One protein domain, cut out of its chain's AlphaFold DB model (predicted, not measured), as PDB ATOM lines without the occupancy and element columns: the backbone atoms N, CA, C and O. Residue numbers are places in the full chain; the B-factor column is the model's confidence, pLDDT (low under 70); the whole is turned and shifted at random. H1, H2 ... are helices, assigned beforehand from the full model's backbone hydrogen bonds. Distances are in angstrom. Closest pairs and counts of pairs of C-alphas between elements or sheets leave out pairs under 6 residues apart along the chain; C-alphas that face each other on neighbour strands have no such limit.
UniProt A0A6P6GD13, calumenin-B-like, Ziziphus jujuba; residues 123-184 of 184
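What this domain is: This is residues 123 to 184 of the 184 residues of the protein "calumenin-B-like" of Ziziphus jujuba (UniProt A0A6P6GD13). One long, nearly straight helix, H1, makes most of the length of this domain, with a looped tail before one end and, past the other end, a small head of loops holding the very short helix H2 and, farther out, the short helix H3. The link after H1 loops away and folds back to bring H2 close to the last residue of H1, while most of H1, residues 133 to 149, stands free. The printed part has 62 residues with three named helices, H1, H2 and H3 in that order along the chain, and no named strand; its class is all helix. The whole is extended, with a radius of gyration of the C-alphas of 20.6 A, and its outline is a rod spanning 64 by 25 by 17 A.

Where its parts are: H1 covers residues 130 to 156 and is 38.7 A long from first to last C-alpha. It begins at C-alpha 130 at (287.490, 247.449, 154.504) and ends at C-alpha 156 at (250.443, 258.108, 158.201). H2 covers residues 166 to 169. H3 covers residues 175 to 182, is 10.7 A long, and ends at C-alpha 182 at (238.963, 248.762, 143.136).

How they stand to each other: H1 touches no helix. H1 and H2 are close but not clearly touching, and their closest C-alphas, those of His 156 and Glu 168, are 5.8 A apart. H2 and H3 are also close but not clearly touching, and their closest C-alphas, those of Gly 167 and Asp 175, are 7.6 A apart. H1 and H3 are apart. In H1 every O i to N i+4 pair is within hydrogen-bond range; in H3 it is 3 of 4, and H2 is too short for such a pair.

The domain as a whole: The two C-alphas farthest apart are those of Asp 125 and Glu 176, at 64.4 A, and the first and last printed C-alphas, of Pro 123 and Leu 184, are 58.9 A apart. The printed part has no cut, and it ends at residue 184, the chain's last residue. The link from H1 to H2, with 9 residues, is short; the link from H2 to H3, with 5 residues, is tight. Residues 124 to 131, of which 130 and 131 belong to H1, stand free, as do residues 179 to 184, of which 179 to 182 belong to H3. The mean pLDDT of the printed part is 85.6. Residues 179 to 184 are under 70, and the mean of H3 is 68.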
ATOM      1  N   PRO A 123     289.241 241.574 163.526       91.62
ATOM      2  CA  PRO A 123     290.002 241.524 164.784       91.62
ATOM      3  C   PRO A 123     290.184 242.921 165.396       91.62
ATOM      4  O   PRO A 123     290.317 243.867 164.651       91.62
ATOM      5  N   LYS A 124     290.255 243.026 166.733       92.00
ATOM      6  CA  LYS A 124     290.574 244.289 167.425       92.00
ATOM      7  C   LYS A 124     292.062 244.604 167.339       92.00
ATOM      8  O   LYS A 124     292.803 244.337 168.289       92.00
ATOM      9  N   ASP A 125     292.510 245.048 166.178       94.88
ATOM     10  CA  ASP A 125     293.927 245.225 165.858       94.88
ATOM     11  C   ASP A 125     294.362 246.696 165.818       94.88
ATOM     12  O   ASP A 125     295.540 246.991 165.594       94.88
ATOM     13  N   GLY A 126     293.448 247.621 166.115       93.69
ATOM     14  CA  GLY A 126     293.732 249.045 166.104       93.69
ATOM     15  C   GLY A 126     293.765 249.644 164.699       93.69
ATOM     16  O   GLY A 126     294.217 250.783 164.550       93.69
ATOM     17  N   VAL A 127     293.307 248.924 163.671       93.94
ATOM     18  CA  VAL A 127     293.067 249.462 162.330       93.94
ATOM     19  C   VAL A 127     291.621 249.212 161.909       93.94
ATOM     20  O   VAL A 127     290.938 248.358 162.446       93.94
ATOM     21  N   VAL A 128     291.124 249.990 160.947       94.56
ATOM     22  CA  VAL A 128     289.788 249.757 160.380       94.56
ATOM     23  C   VAL A 128     289.960 249.123 159.013       94.56
ATOM     24  O   VAL A 128     290.366 249.779 158.048       94.56
ATOM     25  N   SER A 129     289.647 247.838 158.923       95.81
ATOM     26  CA  SER A 129     289.657 247.109 157.662       95.81
ATOM     27  C   SER A 129     288.496 247.534 156.751       95.81
ATOM     28  O   SER A 129     287.479 248.091 157.173       95.81
ATOM     29  N   THR A 130     288.594 247.219 155.455       95.12
ATOM     30  CA  THR A 130     287.490 247.449 154.504       95.12
ATOM     31  C   THR A 130     286.213 246.710 154.912       95.12
ATOM     32  O   THR A 130     285.111 247.200 154.666       95.12
ATOM     33  N   TRP A 131     286.346 245.532 155.525       95.06
ATOM     34  CA  TRP A 131     285.206 244.738 155.973       95.06
ATOM     35  C   TRP A 131     284.480 245.393 157.150       95.06
ATOM     36  O   TRP A 131     283.252 245.476 157.148       95.06
ATOM     37  N   GLU A 132     285.230 245.913 158.115       95.50
ATOM     38  CA  GLU A 132     284.689 246.642 159.263       95.50
ATOM     39  C   GLU A 132     284.006 247.930 158.840       95.50
ATOM     40  O   GLU A 132     282.854 248.162 159.203       95.50
ATOM     41  N   LEU A 133     284.655 248.713 157.975       93.00
ATOM     42  CA  LEU A 133     284.065 249.935 157.442       93.00
ATOM     43  C   LEU A 133     282.778 249.649 156.656       93.00
ATOM     44  O   LEU A 133     281.787 250.363 156.797       93.00
ATOM     45  N   ARG A 134     282.764 248.586 155.843       93.31
ATOM     46  CA  ARG A 134     281.561 248.157 155.117       93.31
ATOM     47  C   ARG A 134     280.449 247.749 156.075       93.31
ATOM     48  O   ARG A 134     279.297 248.125 155.854       93.31
ATOM     49  N   SER A 135     280.783 246.969 157.100       92.94
ATOM     50  CA  SER A 135     279.823 246.510 158.105       92.94
ATOM     51  C   SER A 135     279.221 247.706 158.839       92.94
ATOM     52  O   SER A 135     278.004 247.836 158.880       92.94
ATOM     53  N   TRP A 136     280.062 248.647 159.273       91.31
ATOM     54  CA  TRP A 136     279.654 249.903 159.895       91.31
ATOM     55  C   TRP A 136     278.686 250.713 159.027       91.31
ATOM     56  O   TRP A 136     277.581 251.033 159.455       91.31
ATOM     57  N   ILE A 137     279.066 251.006 157.778       89.00
ATOM     58  CA  ILE A 137     278.225 251.786 156.857       89.00
ATOM     59  C   ILE A 137     276.882 251.085 156.619       89.00
ATOM     60  O   ILE A 137     275.844 251.741 156.555       89.00
ATOM     61  N   THR A 138     276.893 249.755 156.506       91.25
ATOM     62  CA  THR A 138     275.672 248.965 156.312       91.25
ATOM     63  C   THR A 138     274.765 249.049 157.536       91.25
ATOM     64  O   THR A 138     273.577 249.320 157.388       91.25
ATOM     65  N   GLU A 139     275.314 248.870 158.738       89.88
ATOM     66  CA  GLU A 139     274.572 248.987 159.997       89.88
ATOM     67  C   GLU A 139     273.947 250.380 160.148       89.88
ATOM     68  O   GLU A 139     272.745 250.486 160.389       89.88
ATOM     69  N   GLN A 140     274.721 251.445 159.910       87.44
ATOM     70  CA  GLN A 140     274.226 252.824 159.972       87.44
ATOM     71  C   GLN A 140     273.121 253.092 158.939       87.44
ATOM     72  O   GLN A 140     272.127 253.759 159.237       87.44
ATOM     73  N   ALA A 141     273.252 252.553 157.723       87.19
ATOM     74  CA  ALA A 141     272.222 252.677 156.696       87.19
ATOM     75  C   ALA A 141     270.924 251.955 157.090       87.19
ATOM     76  O   ALA A 141     269.843 252.524 156.931       87.19
ATOM     77  N   VAL A 142     271.023 250.734 157.625       90.00
ATOM     78  CA  VAL A 142     269.868 249.946 158.084       90.00
ATOM     79  C   VAL A 142     269.163 250.635 159.247       90.00
ATOM     80  O   VAL A 142     267.948 250.809 159.203       90.00
ATOM     81  N   GLU A 143     269.907 251.067 160.265       88.12
ATOM     82  CA  GLU A 143     269.347 251.743 161.438       88.12
ATOM     83  C   GLU A 143     268.564 252.994 161.032       88.12
ATOM     84  O   GLU A 143     267.433 253.221 161.463       88.12
ATOM     85  N   ARG A 144     269.148 253.783 160.133       84.31
ATOM     86  CA  ARG A 144     268.519 254.984 159.607       84.31
ATOM     87  C   ARG A 144     267.257 254.678 158.803       84.31
ATOM     88  O   ARG A 144     266.246 255.342 159.009       84.31
ATOM     89  N   LEU A 145     267.317 253.717 157.880       87.94
ATOM     90  CA  LEU A 145     266.156 253.320 157.082       87.94
ATOM     91  C   LEU A 145     265.017 252.842 157.983       87.94
ATOM     92  O   LEU A 145     263.873 253.227 157.760       87.94
ATOM     93  N   ASN A 146     265.335 252.075 159.027       90.75
ATOM     94  CA  ASN A 146     264.360 251.634 160.016       90.75
ATOM     95  C   ASN A 146     263.737 252.816 160.763       90.75
ATOM     96  O   ASN A 146     262.515 252.889 160.840       90.75
ATOM     97  N   TYR A 147     264.548 253.759 161.254       87.81
ATOM     98  CA  TYR A 147     264.045 254.960 161.929       87.81
ATOM     99  C   TYR A 147     263.106 255.770 161.027       87.81
ATOM    100  O   TYR A 147     261.991 256.093 161.426       87.81
ATOM    101  N   THR A 148     263.514 256.049 159.785       84.94
ATOM    102  CA  THR A 148     262.666 256.767 158.823       84.94
ATOM    103  C   THR A 148     261.386 255.996 158.523       84.94
ATOM    104  O   THR A 148     260.316 256.586 158.537       84.94
ATOM    105  N   THR A 149     261.471 254.682 158.310       89.31
ATOM    106  CA  THR A 149     260.290 253.845 158.048       89.31
ATOM    107  C   THR A 149     259.304 253.899 159.210       89.31
ATOM    108  O   THR A 149     258.113 254.058 158.981       89.31
ATOM    109  N   GLN A 150     259.786 253.817 160.452       90.06
ATOM    110  CA  GLN A 150     258.931 253.918 161.638       90.06
ATOM    111  C   GLN A 150     258.288 255.300 161.759       90.06
ATOM    112  O   GLN A 150     257.110 255.394 162.084       90.06
ATOM    113  N   LYS A 151     259.038 256.366 161.462       87.44
ATOM    114  CA  LYS A 151     258.533 257.742 161.491       87.44
ATOM    115  C   LYS A 151     257.454 257.984 160.431       87.44
ATOM    116  O   LYS A 151     256.428 258.571 160.749       87.44
ATOM    117  N   GLU A 152     257.676 257.517 159.203       87.69
ATOM    118  CA  GLU A 152     256.693 257.594 158.111       87.69
ATOM    119  C   GLU A 152     255.459 256.735 158.400       87.69
ATOM    120  O   GLU A 152     254.335 257.142 158.132       87.69
ATOM    121  N   LEU A 153     255.644 255.552 158.993       90.12
ATOM    122  CA  LEU A 153     254.516 254.741 159.429       90.12
ATOM    123  C   LEU A 153     253.703 255.494 160.487       90.12
ATOM    124  O   LEU A 153     252.513 255.684 160.295       90.12
ATOM    125  N   ALA A 154     254.342 256.013 161.538       88.25
ATOM    126  CA  ALA A 154     253.662 256.739 162.611       88.25
ATOM    127  C   ALA A 154     252.998 258.054 162.160       88.25
ATOM    128  O   ALA A 154     252.039 258.505 162.785       88.25
ATOM    129  N   SER A 155     253.495 258.703 161.100       87.00
ATOM    130  CA  SER A 155     252.876 259.923 160.572       87.00
ATOM    131  C   SER A 155     251.601 259.629 159.774       87.00
ATOM    132  O   SER A 155     250.672 260.445 159.803       87.00
ATOM    133  N   HIS A 156     251.538 258.483 159.094       87.31
ATOM    134  CA  HIS A 156     250.443 258.108 158.201       87.31
ATOM    135  C   HIS A 156     249.418 257.162 158.832       87.31
ATOM    136  O   HIS A 156     248.230 257.364 158.602       87.31
ATOM    137  N   ASP A 157     249.851 256.190 159.629       91.94
ATOM    138  CA  ASP A 157     249.002 255.228 160.338       91.94
ATOM    139  C   ASP A 157     248.170 255.955 161.409       91.94
ATOM    140  O   ASP A 157     248.664 256.323 162.478       91.94
ATOM    141  N   LYS A 158     246.905 256.247 161.088       89.12
ATOM    142  CA  LYS A 158     245.996 256.992 161.970       89.12
ATOM    143  C   LYS A 158     245.241 256.065 162.902       89.12
ATOM    144  O   LYS A 158     244.845 256.494 163.986       89.12
ATOM    145  N   ASN A 159     245.000 254.833 162.469       91.38
ATOM    146  CA  ASN A 159     244.246 253.852 163.234       91.38
ATOM    147  C   ASN A 159     245.142 253.015 164.180       91.38
ATOM    148  O   ASN A 159     244.618 252.374 165.093       91.38
ATOM    149  N   GLY A 160     246.468 253.082 164.021       92.00
ATOM    150  CA  GLY A 160     247.469 252.410 164.844       92.00
ATOM    151  C   GLY A 160     247.588 250.907 164.584       92.00
ATOM    152  O   GLY A 160     248.004 250.174 165.487       92.00
ATOM    153  N   ASP A 161     247.177 250.419 163.412       94.00
ATOM    154  CA  ASP A 161     247.197 248.993 163.063       94.00
ATOM    155  C   ASP A 161     248.541 248.518 162.475       94.00
ATOM    156  O   ASP A 161     248.748 247.315 162.265       94.00
ATOM    157  N   GLY A 162     249.486 249.440 162.275       92.25
ATOM    158  CA  GLY A 162     250.818 249.173 161.750       92.25
ATOM    159  C   GLY A 162     250.869 249.007 160.232       92.25
ATOM    160  O   GLY A 162     251.911 248.593 159.709       92.25
ATOM    161  N   VAL A 163     249.791 249.317 159.511       92.62
ATOM    162  CA  VAL A 163     249.768 249.397 158.051       92.62
ATOM    163  C   VAL A 163     249.317 250.783 157.597       92.62
ATOM    164  O   VAL A 163     248.687 251.529 158.325       92.62
ATOM    165  N   ILE A 164     249.682 251.161 156.370       90.56
ATOM    166  CA  ILE A 164     249.192 252.404 155.764       90.56
ATOM    167  C   ILE A 164     248.112 252.016 154.765       90.56
ATOM    168  O   ILE A 164     248.414 251.484 153.689       90.56
ATOM    169  N   SER A 165     246.853 252.261 155.116       89.56
ATOM    170  CA  SER A 165     245.741 252.094 154.187       89.56
ATOM    171  C   SER A 165     245.769 253.163 153.084       89.56
ATOM    172  O   SER A 165     246.428 254.199 153.189       89.56
ATOM    173  N   PHE A 166     245.041 252.933 151.988       87.19
ATOM    174  CA  PHE A 166     244.983 253.912 150.897       87.19
ATOM    175  C   PHE A 166     244.384 255.254 151.353       87.19
ATOM    176  O   PHE A 166     244.903 256.302 150.973       87.19
ATOM    177  N   GLY A 167     243.341 255.221 152.190       86.31
ATOM    178  CA  GLY A 167     242.729 256.429 152.751       86.31
ATOM    179  C   GLY A 167     243.674 257.197 153.679       86.31
ATOM    180  O   GLY A 167     243.697 258.421 153.659       86.31
ATOM    181  N   GLU A 168     244.529 256.501 154.430       88.62
ATOM    182  CA  GLU A 168     245.568 257.132 155.259       88.62
ATOM    183  C   GLU A 168     246.722 257.713 154.434       88.62
ATOM    184  O   GLU A 168     247.301 258.745 154.787       88.62
ATOM    185  N   TYR A 169     247.056 257.074 153.312       87.12
ATOM    186  CA  TYR A 169     248.076 257.572 152.395       87.12
ATOM    187  C   TYR A 169     247.602 258.805 151.612       87.12
ATOM    188  O   TYR A 169     248.387 259.722 151.365       87.12
ATOM    189  N   LEU A 170     246.327 258.831 151.208       87.50
ATOM    190  CA  LEU A 170     245.728 259.897 150.407       87.50
ATOM    191  C   LEU A 170     244.379 260.337 151.006       87.50
ATOM    192  O   LEU A 170     243.326 260.031 150.438       87.50
ATOM    193  N   PRO A 171     244.395 261.104 152.112       82.44
ATOM    194  CA  PRO A 171     243.189 261.493 152.849       82.44
ATOM    195  C   PRO A 171     242.235 262.407 152.066       82.44
ATOM    196  O   PRO A 171     241.134 262.696 152.524       82.44
ATOM    197  N   GLN A 172     242.647 262.896 150.895       83.94
ATOM    198  CA  GLN A 172     241.807 263.698 150.011       83.94
ATOM    199  C   GLN A 172     240.763 262.889 149.224       83.94
ATOM    200  O   GLN A 172     239.870 263.503 148.647       83.94
ATOM    201  N   PHE A 173     240.889 261.560 149.149       81.88
ATOM    202  CA  PHE A 173     239.909 260.705 148.471       81.88
ATOM    203  C   PHE A 173     238.910 260.154 149.483       81.88
ATOM    204  O   PHE A 173     239.312 259.654 150.533       81.88
ATOM    205  N   SER A 174     237.618 260.228 149.160       76.94
ATOM    206  CA  SER A 174     236.586 259.595 149.981       76.94
ATOM    207  C   SER A 174     236.476 258.098 149.676       76.94
ATOM    208  O   SER A 174     236.964 257.616 148.650       76.94
ATOM    209  N   ASP A 175     235.803 257.347 150.548       77.50
ATOM    210  CA  ASP A 175     235.579 255.910 150.350       77.50
ATOM    211  C   ASP A 175     234.835 255.613 149.033       77.50
ATOM    212  O   ASP A 175     235.067 254.577 148.401       77.50
ATOM    213  N   GLU A 176     233.989 256.537 148.564       75.81
ATOM    214  CA  GLU A 176     233.308 256.433 147.271       75.81
ATOM    215  C   GLU A 176     234.279 256.525 146.086       75.81
ATOM    216  O   GLU A 176     234.160 255.742 145.139       75.81
ATOM    217  N   ASP A 177     235.261 257.430 146.143       74.38
ATOM    218  CA  ASP A 177     236.291 257.559 145.109       74.38
ATOM    219  C   ASP A 177     237.183 256.311 145.065       74.38
ATOM    220  O   ASP A 177     237.534 255.817 143.992       74.38
ATOM    221  N   ILE A 178     237.514 255.758 146.234       71.00
ATOM    222  CA  ILE A 178     238.343 254.554 146.374       71.00
ATOM    223  C   ILE A 178     237.609 253.322 145.826       71.00
ATOM    224  O   ILE A 178     238.204 252.503 145.116       71.00
ATOM    225  N   GLY A 179     236.304 253.206 146.090       65.19
ATOM    226  CA  GLY A 179     235.462 252.122 145.583       65.19
ATOM    227  C   GLY A 179     235.410 252.043 144.052       65.19
ATOM    228  O   GLY A 179     235.334 250.946 143.495       65.19
ATOM    229  N   ILE A 180     235.525 253.185 143.361       63.72
ATOM    230  CA  ILE A 180     235.556 253.260 141.891       63.72
ATOM    231  C   ILE A 180     236.850 252.655 141.319       63.72
ATOM    232  O   ILE A 180     236.809 252.018 140.267       63.72
ATOM    233  N   PHE A 181     237.989 252.798 142.007       58.47
ATOM    234  CA  PHE A 181     239.282 252.275 141.541       58.47
ATOM    235  C   PHE A 181     239.477 250.774 141.784       58.47
ATOM    236  O   PHE A 181     240.238 250.146 141.054       58.47
ATOM    237  N   ILE A 182     238.810 250.189 142.785       59.53
ATOM    238  CA  ILE A 182     238.963 248.762 143.136       59.53
ATOM    239  C   ILE A 182     238.039 247.854 142.294       59.53
ATOM    240  O   ILE A 182     238.265 246.648 142.211       59.53
ATOM    241  N   CYS A 183     237.020 248.412 141.629       53.28
ATOM    242  CA  CYS A 183     236.081 247.658 140.782       53.28
ATOM    243  C   CYS A 183     236.451 247.591 139.282       53.28
ATOM    244  O   CYS A 183     235.641 247.094 138.494       53.28
ATOM    245  N   LEU A 184     237.631 248.080 138.878       46.22
ATOM    246  CA  LEU A 184     238.181 247.993 137.511       46.22
ATOM    247  C   LEU A 184     239.310 246.961 137.432       46.22
ATOM    248  O   LEU A 184     239.366 246.254 136.399       46.22
TER     249      LEU A 184